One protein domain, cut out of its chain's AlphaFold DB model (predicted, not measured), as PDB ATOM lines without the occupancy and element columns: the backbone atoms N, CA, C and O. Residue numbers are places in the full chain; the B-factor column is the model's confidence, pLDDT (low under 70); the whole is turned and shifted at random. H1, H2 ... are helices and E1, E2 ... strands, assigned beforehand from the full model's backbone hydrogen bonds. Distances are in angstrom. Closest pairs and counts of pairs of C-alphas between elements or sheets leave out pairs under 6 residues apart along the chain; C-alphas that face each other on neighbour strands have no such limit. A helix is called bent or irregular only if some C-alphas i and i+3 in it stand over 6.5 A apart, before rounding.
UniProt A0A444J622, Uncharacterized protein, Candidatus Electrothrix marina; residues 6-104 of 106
ATOM      1  N   LYS A   6     -43.091 147.266  91.954       92.88
ATOM      2  CA  LYS A   6     -42.404 145.993  91.757       92.88
ATOM      3  C   LYS A   6     -40.923 146.247  91.559       92.88
ATOM      4  O   LYS A   6     -40.552 147.107  90.769       92.88
ATOM      5  N   ILE A   7     -40.089 145.482  92.249       93.31
ATOM      6  CA  ILE A   7     -38.643 145.453  92.036       93.31
ATOM      7  C   ILE A   7     -38.315 144.109  91.411       93.31
ATOM      8  O   ILE A   7     -38.629 143.071  91.993       93.31
ATOM      9  N   ARG A   8     -37.693 144.112  90.239       93.31
ATOM     10  CA  ARG A   8     -37.276 142.916  89.516       93.31
ATOM     11  C   ARG A   8     -35.761 142.866  89.437       93.31
ATOM     12  O   ARG A   8     -35.128 143.847  89.066       93.31
ATOM     13  N   ILE A   9     -35.199 141.703  89.741       92.81
ATOM     14  CA  ILE A   9     -33.778 141.421  89.556       92.81
ATOM     15  C   ILE A   9     -33.621 140.499  88.351       92.81
ATOM     16  O   ILE A   9     -34.242 139.430  88.269       92.81
ATOM     17  N   GLU A  10     -32.761 140.901  87.427       92.75
ATOM     18  CA  GLU A  10     -32.437 140.175  86.208       92.75
ATOM     19  C   GLU A  10     -30.923 140.052  86.024       92.75
ATOM     20  O   GLU A  10     -30.124 140.752  86.637       92.75
ATOM     21  N   THR A  11     -30.508 139.113  85.183       91.00
ATOM     22  CA  THR A  11     -29.105 138.926  84.812       91.00
ATOM     23  C   THR A  11     -29.029 138.516  83.350       91.00
ATOM     24  O   THR A  11     -29.553 137.464  82.972       91.00
ATOM     25  N   LYS A  12     -28.412 139.345  82.497       86.31
ATOM     26  CA  LYS A  12     -28.314 139.096  81.043       86.31
ATOM     27  C   LYS A  12     -29.684 138.803  80.408       86.31
ATOM     28  O   LYS A  12     -29.837 137.825  79.670       86.31
ATOM     29  N   GLY A  13     -30.700 139.582  80.787       81.56
ATOM     30  CA  GLY A  13     -32.091 139.406  80.348       81.56
ATOM     31  C   GLY A  13     -32.789 138.146  80.878       81.56
ATOM     32  O   GLY A  13     -33.803 137.716  80.328       81.56
ATOM     33  N   ARG A  14     -32.241 137.489  81.910       86.75
ATOM     34  CA  ARG A  14     -32.877 136.348  82.580       86.75
ATOM     35  C   ARG A  14     -33.403 136.754  83.944       86.75
ATOM     36  O   ARG A  14     -32.645 137.200  84.799       86.75
ATOM     37  N   TYR A  15     -34.677 136.471  84.172       88.31
ATOM     38  CA  TYR A  15     -35.339 136.688  85.450       88.31
ATOM     39  C   TYR A  15     -34.716 135.877  86.601       88.31
ATOM     40  O   TYR A  15     -34.608 134.637  86.532       88.31
ATOM     41  N   VAL A  16     -34.361 136.583  87.679       90.19
ATOM     42  CA  VAL A  16     -33.882 136.005  88.940       90.19
ATOM     43  C   VAL A  16     -35.015 135.949  89.957       90.19
ATOM     44  O   VAL A  16     -35.357 134.848  90.377       90.19
ATOM     45  N   CYS A  17     -35.589 137.090  90.335       90.81
ATOM     46  CA  CYS A  17     -36.705 137.194  91.279       90.81
ATOM     47  C   CYS A  17     -37.394 138.564  91.168       90.81
ATOM     48  O   CYS A  17     -36.864 139.485  90.538       90.81
ATOM     49  N   ALA A  18     -38.565 138.705  91.789       90.81
ATOM     50  CA  ALA A  18     -39.273 139.972  91.894       90.81
ATOM     51  C   ALA A  18     -40.005 140.119  93.229       90.81
ATOM     52  O   ALA A  18     -40.632 139.196  93.739       90.81
ATOM     53  N   LYS A  19     -39.987 141.328  93.779       89.50
ATOM     54  CA  LYS A  19     -40.767 141.674  94.963       89.50
ATOM     55  C   LYS A  19     -41.818 142.709  94.612       89.50
ATOM     56  O   LYS A  19     -41.485 143.749  94.049       89.50
ATOM     57  N   TYR A  20     -43.059 142.424  94.981       89.00
ATOM     58  CA  TYR A  20     -44.178 143.341  94.846       89.00
ATOM     59  C   TYR A  20     -44.513 144.014  96.182       89.00
ATOM     60  O   TYR A  20     -44.409 143.411  97.254       89.00
ATOM     61  N   PHE A  21     -44.914 145.278  96.102       86.94
ATOM     62  CA  PHE A  21     -45.359 146.118  97.204       86.94
ATOM     63  C   PHE A  21     -46.751 146.639  96.851       86.94
ATOM     64  O   PHE A  21     -46.918 147.325  95.844       86.94
ATOM     65  N   ASN A  22     -47.752 146.312  97.668       81.56
ATOM     66  CA  ASN A  22     -49.147 146.713  97.454       81.56
ATOM     67  C   ASN A  22     -49.546 147.986  98.232       81.56
ATOM     68  O   ASN A  22     -50.644 148.511  98.029       81.56
ATOM     69  N   MET A  23     -48.660 148.466  99.107       78.75
ATOM     70  CA  MET A  23     -48.730 149.716  99.863       78.75
ATOM     71  C   MET A  23     -47.302 150.256 100.026       78.75
ATOM     72  O   MET A  23     -46.351 149.475 100.037       78.75
ATOM     73  N   ASP A  24     -47.160 151.580 100.114       81.75
ATOM     74  CA  ASP A  24     -45.875 152.275 100.281       81.75
ATOM     75  C   ASP A  24     -44.851 152.064  99.150       81.75
ATOM     76  O   ASP A  24     -43.651 152.208  99.363       81.75
ATOM     77  N   GLY A  25     -45.303 151.808  97.919       85.44
ATOM     78  CA  GLY A  25     -44.441 151.589  96.750       85.44
ATOM     79  C   GLY A  25     -43.653 152.804  96.226       85.44
ATOM     80  O   GLY A  25     -43.007 152.691  95.186       85.44
ATOM     81  N   HIS A  26     -43.694 153.959  96.894       90.81
ATOM     82  CA  HIS A  26     -42.851 155.104  96.528       90.81
ATOM     83  C   HIS A  26     -41.367 154.733  96.621       90.81
ATOM     84  O   HIS A  26     -40.977 153.974  97.509       90.81
ATOM     85  N   VAL A  27     -40.559 155.234  95.683       91.31
ATOM     86  CA  VAL A  27     -39.151 154.836  95.510       91.31
ATOM     87  C   VAL A  27     -38.362 155.045  96.797       91.31
ATOM     88  O   VAL A  27     -37.639 154.158  97.240       91.31
ATOM     89  N   GLU A  28     -38.607 156.170  97.450       91.75
ATOM     90  CA  GLU A  28     -37.983 156.634  98.685       91.75
ATOM     91  C   GLU A  28     -38.185 155.649  99.851       91.75
ATOM     92  O   GLU A  28     -37.333 155.530 100.728       91.75
ATOM     93  N   ASN A  29     -39.272 154.872  99.844       91.44
ATOM     94  CA  ASN A  29     -39.581 153.936 100.927       91.44
ATOM     95  C   ASN A  29     -38.812 152.611 100.830       91.44
ATOM     96  O   ASN A  29     -38.611 151.938 101.843       91.44
ATOM     97  N   TRP A  30     -38.425 152.185  99.624       91.50
ATOM     98  CA  TRP A  30     -37.770 150.889  99.405       91.50
ATOM     99  C   TRP A  30     -36.341 151.001  98.870       91.50
ATOM    100  O   TRP A  30     -35.569 150.049  99.029       91.50
ATOM    101  N   ALA A  31     -35.965 152.130  98.264       94.00
ATOM    102  CA  ALA A  31     -34.650 152.326  97.663       94.00
ATOM    103  C   ALA A  31     -33.499 152.148  98.667       94.00
ATOM    104  O   ALA A  31     -32.610 151.356  98.351       94.00
ATOM    105  N   PRO A  32     -33.519 152.724  99.890       93.38
ATOM    106  CA  PRO A  32     -32.407 152.562 100.839       93.38
ATOM    107  C   PRO A  32     -32.141 151.097 101.230       93.38
ATOM    108  O   PRO A  32     -30.994 150.646 101.323       93.38
ATOM    109  N   ILE A  33     -33.210 150.310 101.400       92.44
ATOM    110  CA  ILE A  33     -33.117 148.878 101.728       92.44
ATOM    111  C   ILE A  33     -32.541 148.099 100.541       92.44
ATOM    112  O   ILE A  33     -31.682 147.235 100.728       92.44
ATOM    113  N   LEU A  34     -32.992 148.410  99.320       93.12
ATOM    114  CA  LEU A  34     -32.473 147.794  98.100       93.12
ATOM    115  C   LEU A  34     -30.987 148.120  97.902       93.12
ATOM    116  O   LEU A  34     -30.198 147.206  97.669       93.12
ATOM    117  N   ILE A  35     -30.601 149.391  98.045       95.06
ATOM    118  CA  ILE A  35     -29.216 149.867  97.927       95.06
ATOM    119  C   ILE A  35     -28.317 149.123  98.910       95.06
ATOM    120  O   ILE A  35     -27.309 148.538  98.512       95.06
ATOM    121  N   THR A  36     -28.711 149.083 100.184       93.62
ATOM    122  CA  THR A  36     -27.950 148.395 101.234       93.62
ATOM    123  C   THR A  36     -27.773 146.911 100.916       93.62
ATOM    124  O   THR A  36     -26.660 146.389 100.998       93.62
ATOM    125  N   ALA A  37     -28.849 146.227 100.515       92.19
ATOM    126  CA  ALA A  37     -28.799 144.807 100.180       92.19
ATOM    127  C   ALA A  37     -27.901 144.524  98.965       92.19
ATOM    128  O   ALA A  37     -27.130 143.563  98.982       92.19
ATOM    129  N   LEU A  38     -27.973 145.361  97.927       93.25
ATOM    130  CA  LEU A  38     -27.171 145.208  96.715       93.25
ATOM    131  C   LEU A  38     -25.688 145.509  96.961       93.25
ATOM    132  O   LEU A  38     -24.845 144.747  96.500       93.25
ATOM    133  N   ARG A  39     -25.350 146.531  97.759       93.00
ATOM    134  CA  ARG A  39     -23.957 146.841  98.148       93.00
ATOM    135  C   ARG A  39     -23.285 145.721  98.943       93.00
ATOM    136  O   ARG A  39     -22.069 145.574  98.903       93.00
ATOM    137  N   GLN A  40     -24.066 144.941  99.685       92.06
ATOM    138  CA  GLN A  40     -23.575 143.834 100.510       92.06
ATOM    139  C   GLN A  40     -23.585 142.484  99.786       92.06
ATOM    140  O   GLN A  40     -23.224 141.464 100.378       92.06
ATOM    141  N   THR A  41     -24.016 142.440  98.525       90.44
ATOM    142  CA  THR A  41     -24.136 141.198  97.768       90.44
ATOM    143  C   THR A  41     -23.343 141.257  96.473       90.44
ATOM    144  O   THR A  41     -23.117 142.317  95.900       90.44
ATOM    145  N   THR A  42     -22.939 140.088  95.987       90.19
ATOM    146  CA  THR A  42     -22.256 139.932  94.699       90.19
ATOM    147  C   THR A  42     -23.136 139.158  93.729       90.19
ATOM    148  O   THR A  42     -23.967 138.348  94.153       90.19
ATOM    149  N   LEU A  43     -22.898 139.309  92.423       90.12
ATOM    150  CA  LEU A  43     -23.553 138.488  91.399       90.12
ATOM    151  C   LEU A  43     -23.443 136.984  91.705       90.12
ATOM    152  O   LEU A  43     -24.432 136.258  91.612       90.12
ATOM    153  N   GLU A  44     -22.265 136.505  92.112       91.31
ATOM    154  CA  GLU A  44     -22.061 135.097  92.482       91.31
ATOM    155  C   GLU A  44     -22.994 134.669  93.624       91.31
ATOM    156  O   GLU A  44     -23.660 133.632  93.536       91.31
ATOM    157  N   THR A  45     -23.101 135.496  94.667       91.62
ATOM    158  CA  THR A  45     -23.979 135.245  95.817       91.62
ATOM    159  C   THR A  45     -25.446 135.220  95.397       91.62
ATOM    160  O   THR A  45     -26.197 134.340  95.838       91.62
ATOM    161  N   ILE A  46     -25.850 136.130  94.505       90.69
ATOM    162  CA  ILE A  46     -27.212 136.172  93.971       90.69
ATOM    163  C   ILE A  46     -27.522 134.883  93.200       90.69
ATOM    164  O   ILE A  46     -28.519 134.206  93.463       90.69
ATOM    165  N   LEU A  47     -26.646 134.503  92.267       90.38
ATOM    166  CA  LEU A  47     -26.841 133.334  91.408       90.38
ATOM    167  C   LEU A  47     -26.833 132.022  92.193       90.38
ATOM    168  O   LEU A  47     -27.651 131.142  91.904       90.38
ATOM    169  N   LYS A  48     -25.964 131.901  93.203       93.38
ATOM    170  CA  LYS A  48     -25.916 130.745  94.110       93.38
ATOM    171  C   LYS A  48     -27.255 130.528  94.818       93.38
ATOM    172  O   LYS A  48     -27.681 129.387  94.975       93.38
ATOM    173  N   ASN A  49     -27.940 131.611  95.184       90.88
ATOM    174  CA  ASN A  49     -29.204 131.579  95.924       90.88
ATOM    175  C   ASN A  49     -30.451 131.783  95.048       90.88
ATOM    176  O   ASN A  49     -31.562 131.852  95.569       90.88
ATOM    177  N   ARG A  50     -30.313 131.812  93.714       88.56
ATOM    178  CA  ARG A  50     -31.415 132.120  92.779       88.56
ATOM    179  C   ARG A  50     -32.694 131.310  93.013       88.56
ATOM    180  O   ARG A  50     -33.786 131.838  92.866       88.56
ATOM    181  N   GLN A  51     -32.570 130.024  93.349       87.31
ATOM    182  CA  GLN A  51     -33.728 129.147  93.557       87.31
ATOM    183  C   GLN A  51     -34.481 129.519  94.833       87.31
ATOM    184  O   GLN A  51     -35.706 129.519  94.839       87.31
ATOM    185  N   LEU A  52     -33.751 129.901  95.884       87.19
ATOM    186  CA  LEU A  52     -34.347 130.388  97.119       87.19
ATOM    187  C   LEU A  52     -35.055 131.728  96.891       87.19
ATOM    188  O   LEU A  52     -36.175 131.903  97.355       87.19
ATOM    189  N   PHE A  53     -34.453 132.648  96.132       87.44
ATOM    190  CA  PHE A  53     -35.105 133.922  95.815       87.44
ATOM    191  C   PHE A  53     -36.375 133.752  94.993       87.44
ATOM    192  O   PHE A  53     -37.353 134.427  95.283       87.44
ATOM    193  N   LYS A  54     -36.398 132.828  94.025       83.19
ATOM    194  CA  LYS A  54     -37.644 132.470  93.333       83.19
ATOM    195  C   LYS A  54     -38.670 131.902  94.306       83.19
ATOM    196  O   LYS A  54     -39.802 132.343  94.340       83.19
ATOM    197  N   PHE A  55     -38.273 130.971  95.163       83.56
ATOM    198  CA  PHE A  55     -39.212 130.398  96.122       83.56
ATOM    199  C   PHE A  55     -39.840 131.448  97.061       83.56
ATOM    200  O   PHE A  55     -41.023 131.360  97.373       83.56
ATOM    201  N   MET A  56     -39.061 132.442  97.497       83.75
ATOM    202  CA  MET A  56     -39.500 133.458  98.462       83.75
ATOM    203  C   MET A  56     -40.168 134.687  97.827       83.75
ATOM    204  O   MET A  56     -40.994 135.330  98.468       83.75
ATOM    205  N   CYS A  57     -39.769 135.039  96.605       77.56
ATOM    206  CA  CYS A  57     -40.053 136.316  95.951       77.56
ATOM    207  C   CYS A  57     -40.303 136.100  94.447       77.56
ATOM    208  O   CYS A  57     -39.657 136.733  93.615       77.56
ATOM    209  N   ASP A  58     -41.160 135.155  94.064       75.75
ATOM    210  CA  ASP A  58     -41.598 134.997  92.668       75.75
ATOM    211  C   ASP A  58     -43.013 135.533  92.499       75.75
ATOM    212  O   ASP A  58     -43.963 134.799  92.228       75.75
ATOM    213  N   ASP A  59     -43.152 136.841  92.725       68.31
ATOM    214  CA  ASP A  59     -44.423 137.510  92.501       68.31
ATOM    215  C   ASP A  59     -44.594 137.818  91.005       68.31
ATOM    216  O   ASP A  59     -44.071 138.798  90.455       68.31
ATOM    217  N   TYR A  60     -45.300 136.910  90.326       60.97
ATOM    218  CA  TYR A  60     -45.622 136.991  88.901       60.97
ATOM    219  C   TYR A  60     -46.797 137.947  88.612       60.97
ATOM    220  O   TYR A  60     -47.359 137.902  87.515       60.97
ATOM    221  N   GLU A  61     -47.209 138.811  89.553       64.31
ATOM    222  CA  GLU A  61     -48.220 139.832  89.256       64.31
ATOM    223  C   GLU A  61     -47.851 140.602  87.978       64.31
ATOM    224  O   GLU A  61     -46.690 140.970  87.746       64.31
ATOM    225  N   ARG A  62     -48.848 140.778  87.101       67.19
ATOM    226  CA  ARG A  62     -48.672 141.490  85.832       67.19
ATOM    227  C   ARG A  62     -48.243 142.915  86.150       67.19
ATOM    228  O   ARG A  62     -48.838 143.549  87.008       67.19
ATOM    229  N   ASP A  63     -47.280 143.439  85.400       74.69
ATOM    230  CA  ASP A  63     -46.798 144.817  85.583       74.69
ATOM    231  C   ASP A  63     -47.857 145.884  85.205       74.69
ATOM    232  O   ASP A  63     -47.617 147.089  85.279       74.69
ATOM    233  N   GLU A  64     -49.034 145.443  84.752       70.06
ATOM    234  CA  GLU A  64     -50.189 146.288  84.495       70.06
ATOM    235  C   GLU A  64     -50.651 146.902  85.827       70.06
ATOM    236  O   GLU A  64     -50.845 146.196  86.813       70.06
ATOM    237  N   TYR A  65     -50.846 148.223  85.856       80.62
ATOM    238  CA  TYR A  65     -51.283 148.988  87.038       80.62
ATOM    239  C   TYR A  65     -50.242 149.182  88.158       80.62
ATOM    240  O   TYR A  65     -50.631 149.483  89.289       80.62
ATOM    241  N   LEU A  66     -48.943 149.052  87.864       88.69
ATOM    242  CA  LEU A  66     -47.890 149.520  88.769       88.69
ATOM    243  C   LEU A  66     -47.756 151.048  88.718       88.69
ATOM    244  O   LEU A  66     -47.745 151.642  87.637       88.69
ATOM    245  N   ASP A  67     -47.596 151.669  89.886       92.69
ATOM    246  CA  ASP A  67     -47.174 153.067  89.987       92.69
ATOM    247  C   ASP A  67     -45.667 153.188  89.747       92.69
ATOM    248  O   ASP A  67     -45.225 154.161  89.135       92.69
ATOM    249  N   TYR A  68     -44.897 152.175  90.169       93.19
ATOM    250  CA  TYR A  68     -43.457 152.081  89.940       93.19
ATOM    251  C   TYR A  68     -43.008 150.667  89.545       93.19
ATOM    252  O   TYR A  68     -43.446 149.663  90.110       93.19
ATOM    253  N   LEU A  69     -42.067 150.586  88.611       94.06
ATOM    254  CA  LEU A  69     -41.334 149.371  88.268       94.06
ATOM    255  C   LEU A  69     -39.840 149.673  88.348       94.06
ATOM    256  O   LEU A  69     -39.342 150.518  87.613       94.06
ATOM    257  N   CYS A  70     -39.132 148.970  89.222       95.00
ATOM    258  CA  CYS A  70     -37.683 149.001  89.320       95.00
ATOM    259  C   CYS A  70     -37.111 147.720  88.711       95.00
ATOM    260  O   CYS A  70     -37.516 146.621  89.088       95.00
ATOM    261  N   GLU A  71     -36.178 147.853  87.779       95.06
ATOM    262  CA  GLU A  71     -35.440 146.754  87.167       95.06
ATOM    263  C   GLU A  71     -33.961 146.892  87.530       95.06
ATOM    264  O   GLU A  71     -33.363 147.953  87.357       95.06
ATOM    265  N   VAL A  72     -33.379 145.813  88.050       95.62
ATOM    266  CA  VAL A  72     -31.970 145.738  88.437       95.62
ATOM    267  C   VAL A  72     -31.296 144.647  87.613       95.62
ATOM    268  O   VAL A  72     -31.557 143.461  87.829       95.62
ATOM    269  N   ASP A  73     -30.415 145.031  86.691       95.06
ATOM    270  CA  ASP A  73     -29.533 144.092  86.000       95.06
ATOM    271  C   ASP A  73     -28.246 143.913  86.805       95.06
ATOM    272  O   ASP A  73     -27.407 144.811  86.895       95.06
ATOM    273  N   VAL A  74     -28.086 142.726  87.389       93.56
ATOM    274  CA  VAL A  74     -26.919 142.386  88.214       93.56
ATOM    275  C   VAL A  74     -25.761 141.792  87.415       93.56
ATOM    276  O   VAL A  74     -24.761 141.379  87.995       93.56
ATOM    277  N   SER A  75     -25.890 141.669  86.089       88.94
ATOM    278  CA  SER A  75     -24.808 141.165  85.237       88.94
ATOM    279  C   SER A  75     -23.713 142.190  84.941       88.94
ATOM    280  O   SER A  75     -22.626 141.786  84.529       88.94
ATOM    281  N   GLU A  76     -23.989 143.468  85.197       82.88
ATOM    282  CA  GLU A  76     -23.041 144.578  85.105       82.88
ATOM    283  C   GLU A  76     -22.241 144.727  86.410       82.88
ATOM    284  O   GLU A  76     -22.779 144.505  87.494       82.88
ATOM    285  N   GLU A  77     -20.970 145.134  86.323       77.69
ATOM    286  CA  GLU A  77     -20.051 145.229  87.476       77.69
ATOM    287  C   GLU A  77     -20.572 146.148  88.597       77.69
ATOM    288  O   GLU A  77     -20.405 145.839  89.774       77.69
ATOM    289  N   HIS A  78     -21.277 147.221  88.230       86.00
ATOM    290  CA  HIS A  78     -21.846 148.203  89.164       86.00
ATOM    291  C   HIS A  78     -23.364 148.085  89.347       86.00
ATOM    292  O   HIS A  78     -23.964 148.953  89.977       86.00
ATOM    293  N   TYR A  79     -23.970 147.026  88.797       93.81
ATOM    294  CA  TYR A  79     -25.412 146.844  88.608       93.81
ATOM    295  C   TYR A  79     -26.085 148.006  87.867       93.81
ATOM    296  O   TYR A  79     -25.901 149.182  88.170       93.81
ATOM    297  N   LYS A  80     -26.938 147.689  86.898       95.94
ATOM    298  CA  LYS A  80     -27.750 148.709  86.232       95.94
ATOM    299  C   LYS A  80     -29.116 148.781  86.902       95.94
ATOM    300  O   LYS A  80     -29.818 147.776  86.944       95.94
ATOM    301  N   VAL A  81     -29.503 149.956  87.386       96.94
ATOM    302  CA  VAL A  81     -30.813 150.219  87.992       96.94
ATOM    303  C   VAL A  81     -31.628 151.097  87.054       96.94
ATOM    304  O   VAL A  81     -31.171 152.142  86.596       96.94
ATOM    305  N   THR A  82     -32.855 150.676  86.766       96.69
ATOM    306  CA  THR A  82     -33.813 151.440  85.964       96.69
ATOM    307  C   THR A  82     -35.123 151.542  86.723       96.69
ATOM    308  O   THR A  82     -35.672 150.525  87.140       96.69
ATOM    309  N   VAL A  83     -35.645 152.753  86.900       96.56
ATOM    310  CA  VAL A  83     -36.936 152.987  87.553       96.56
ATOM    311  C   VAL A  83     -37.886 153.638  86.568       96.56
ATOM    312  O   VAL A  83     -37.639 154.722  86.039       96.56
ATOM    313  N   TYR A  84     -39.016 152.979  86.367       95.44
ATOM    314  CA  TYR A  84     -40.151 153.492  85.633       95.44
ATOM    315  C   TYR A  84     -41.256 153.877  86.607       95.44
ATOM    316  O   TYR A  84     -41.517 153.171  87.577       95.44
ATOM    317  N   GLY A  85     -41.931 154.981  86.325       93.12
ATOM    318  CA  GLY A  85     -43.193 155.349  86.945       93.12
ATOM    319  C   GLY A  85     -44.390 154.828  86.150       93.12
ATOM    320  O   GLY A  85     -44.254 154.072  85.180       93.12
ATOM    321  N   TYR A  86     -45.569 155.315  86.525       89.50
ATOM    322  CA  TYR A  86     -46.836 155.001  85.872       89.50
ATOM    323  C   TYR A  86     -46.756 155.130  84.340       89.50
ATOM    324  O   TYR A  86     -46.117 156.039  83.801       89.50
ATOM    325  N   ASN A  87     -47.408 154.204  83.627       87.69
ATOM    326  CA  ASN A  87     -47.342 154.071  82.164       87.69
ATOM    327  C   ASN A  87     -45.921 153.904  81.595       87.69
ATOM    328  O   ASN A  87     -45.658 154.298  80.459       87.69
ATOM    329  N   LYS A  88     -45.005 153.300  82.365       87.62
ATOM    330  CA  LYS A  88     -43.610 153.058  81.964       87.62
ATOM    331  C   LYS A  88     -42.830 154.339  81.647       87.62
ATOM    332  O   LYS A  88     -41.889 154.319  80.855       87.62
ATOM    333  N   LYS A  89     -43.206 155.469  82.252       93.56
ATOM    334  CA  LYS A  89     -42.421 156.702  82.140       93.56
ATOM    335  C   LYS A  89     -41.072 156.483  82.820       93.56
ATOM    336  O   LYS A  89     -41.050 156.216  84.014       93.56
ATOM    337  N   LEU A  90     -39.966 156.629  82.094       96.19
ATOM    338  CA  LEU A  90     -38.635 156.554  82.695       96.19
ATOM    339  C   LEU A  90     -38.460 157.678  83.729       96.19
ATOM    340  O   LEU A  90     -38.686 158.849  83.411       96.19
ATOM    341  N   LEU A  91     -38.097 157.311  84.957       95.88
ATOM    342  CA  LEU A  91     -37.792 158.238  86.051       95.88
ATOM    343  C   LEU A  91     -36.294 158.269  86.352       95.88
ATOM    344  O   LEU A  91     -35.762 159.341  86.619       95.88
ATOM    345  N   PHE A  92     -35.630 157.116  86.272       97.06
ATOM    346  CA  PHE A  92     -34.201 156.973  86.528       97.06
ATOM    347  C   PHE A  92     -33.609 155.834  85.688       97.06
ATOM    348  O   PHE A  92     -34.239 154.787  85.538       97.06
ATOM    349  N   GLU A  93     -32.391 156.016  85.184       97.25
ATOM    350  CA  GLU A  93     -31.541 154.957  84.630       97.25
ATOM    351  C   GLU A  93     -30.086 155.278  84.989       97.25
ATOM    352  O   GLU A  93     -29.626 156.386  84.719       97.25
ATOM    353  N   GLY A  94     -29.372 154.323  85.585       96.44
ATOM    354  CA  GLY A  94     -27.985 154.518  85.997       96.44
ATOM    355  C   GLY A  94     -27.393 153.302  86.702       96.44
ATOM    356  O   GLY A  94     -27.980 152.217  86.721       96.44
ATOM    357  N   THR A  95     -26.211 153.482  87.269       97.00
ATOM    358  CA  THR A  95     -25.532 152.506  88.131       97.00
ATOM    359  C   THR A  95     -26.149 152.464  89.533       97.00
ATOM    360  O   THR A  95     -26.903 153.361  89.917       97.00
ATOM    361  N   LEU A  96     -25.817 151.444  90.336       95.69
ATOM    362  CA  LEU A  96     -26.214 151.412  91.751       95.69
ATOM    363  C   LEU A  96     -25.679 152.619  92.537       95.69
ATOM    364  O   LEU A  96     -26.362 153.110  93.435       95.69
ATOM    365  N   ASP A  97     -24.475 153.087  92.207       95.12
ATOM    366  CA  ASP A  97     -23.848 154.218  92.890       95.12
ATOM    367  C   ASP A  97     -24.596 155.523  92.593       95.12
ATOM    368  O   ASP A  97     -25.009 156.205  93.528       95.12
ATOM    369  N   GLU A  98     -24.901 155.805  91.322       96.25
ATOM    370  CA  GLU A  98     -25.731 156.958  90.932       96.25
ATOM    371  C   GLU A  98     -27.150 156.869  91.516       96.25
ATOM    372  O   GLU A  98     -27.733 157.875  91.919       96.25
ATOM    373  N   PHE A  99     -27.718 155.659  91.589       96.06
ATOM    374  CA  PHE A  99     -29.032 155.444  92.198       96.06
ATOM    375  C   PHE A  99     -29.013 155.758  93.696       96.06
ATOM    376  O   PHE A  99     -29.947 156.369  94.217       96.06
ATOM    377  N   SER A 100     -27.938 155.377  94.387       94.88
ATOM    378  CA  SER A 100     -27.743 155.705  95.794       94.88
ATOM    379  C   SER A 100     -27.565 157.199  96.014       94.88
ATOM    380  O   SER A 100     -28.209 157.740  96.900       94.88
ATOM    381  N   GLU A 101     -26.781 157.896  95.196       93.81
ATOM    382  CA  GLU A 101     -26.648 159.354  95.322       93.81
ATOM    383  C   GLU A 101     -27.992 160.089  95.178       93.81
ATOM    384  O   GLU A 101     -28.175 161.159  95.756       93.81
ATOM    385  N   HIS A 102     -28.937 159.515  94.428       92.38
ATOM    386  CA  HIS A 102     -30.243 160.120  94.175       92.38
ATOM    387  C   HIS A 102     -31.314 159.791  95.230       92.38
ATOM    388  O   HIS A 102     -32.189 160.619  95.466       92.38
ATOM    389  N   TYR A 103     -31.284 158.592  95.826       90.31
ATOM    390  CA  TYR A 103     -32.376 158.072  96.671       90.31
ATOM    391  C   TYR A 103     -31.950 157.587  98.067       90.31
ATOM    392  O   TYR A 103     -32.799 157.144  98.841       90.31
ATOM    393  N   ASP A 104     -30.662 157.637  98.403       81.12
ATOM    394  CA  ASP A 104     -30.146 157.334  99.744       81.12
ATOM    395  C   ASP A 104     -30.209 158.619 100.593       81.12
ATOM    396  O   ASP A 104     -29.208 159.298 100.818       81.12
TER     397      ASP A 104
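This is residues 6 to 104 of the 106 residues of an uncharacterized protein of Candidatus Electrothrix marina (UniProt A0A444J622). A twisted wall of five strands has two helices, H1 and H4, side by side over one face, while no named helix covers the other face. The short helix H3 lies on that same helical face at the E2 edge, and the short H2, between H1 and H3 in the chain, only grazes the sheet. The printed part has 99 residues with four named helices and five named strands, in the order E1 E2 H1 H2 H3 E3 E4 E5 H4; the class is mixed, helices and strands. The sheet is mixed, with the order E2 E1 E3 E4 E5, in which E1 and E3 are parallel and the other neighbours antiparallel. The whole is compact and rounded, with a radius of gyration of the C-alphas of 12.7 A and spans of 33 by 30 by 22 A.

The printed part begins with E1, residues 6 to 11, 16.6 A long, with C-alpha 6 at (-42.404, 145.993, 91.757). E2, residues 14 to 21, is the longest strand by residues and measures 21.6 A. H1, residues 27 to 39, is 17.4 A long and irregular: C-alphas 29 and 32 are 7.3 A apart. H2, residues 43 to 48, measures 8.5 A, and H3, residues 50 to 56, measures 10.0 A. E3, residues 68 to 73, begins with C-alpha 68 at (-43.457, 152.081, 89.940) and is 16.5 A long. E4, residues 80 to 85, is 16.8 A long, and E5, residues 89 to 95, is 18.4 A long. H4, residues 96 to 103, is 10.3 A long and ends with C-alpha 103 at (-32.376, 158.072, 96.671).

E1 and E2 form a hairpin, antiparallel at 166 degrees, with N 9 and O 17 at 2.9 A. E1 and E3 are parallel at 16 degrees; N 8 and O 70 are 2.8 A apart, within hydrogen-bond range. E3, E4 and E5 make a meander, each strand the antiparallel neighbour of the one before, with two hairpins. Between E3 and E4, N 71 and O 82 are 2.8 A apart; between E4 and E5, N 83 and O 92 are 2.8 A apart. E2 and E5 are the edge strands. H1 and H4 are on the same face of the sheet, which gives two layers, helices on one face of a sheet. H1 has a height over the sheet of 9.7 A and lies only just over E1 and E3, with 3 of its C-alphas falling on each; it runs along the strands, at 23 degrees to E1 on the local plane. H4 lies over E5 at a height over the sheet of 7.5 A, only just along the strands at 28 degrees to E5 on the local plane. H1 and H4 touch, with a shallow tilt of 28 degrees, opposite ways; their closest C-alphas are those of Glu 28 and Tyr 103, 6.1 A apart. H3 is on the same face as H1, but over none of the strands, only just, with 2 of its C-alphas falling on E2; the closest C-alphas of H3 and E2 are those of Lys 54 and Cys 17, 5.2 A apart. H2 only grazes the sheet with residues 43 to 47, and it meets H3 only through their link. H1 and H2 are apart. Every O i to N i+4 pair is within hydrogen-bond range in H2, H3 and H4; in H1 7 of 9 are.

The two C-alphas farthest apart are those of Lys 48 and Asn 87, at 33.9 A. The printed part has no cut. The link from H3 to E3, with 11 residues, is long. The mean pLDDT of the printed part is 89.2, and residues 59 to 62, within that long link, are under 70.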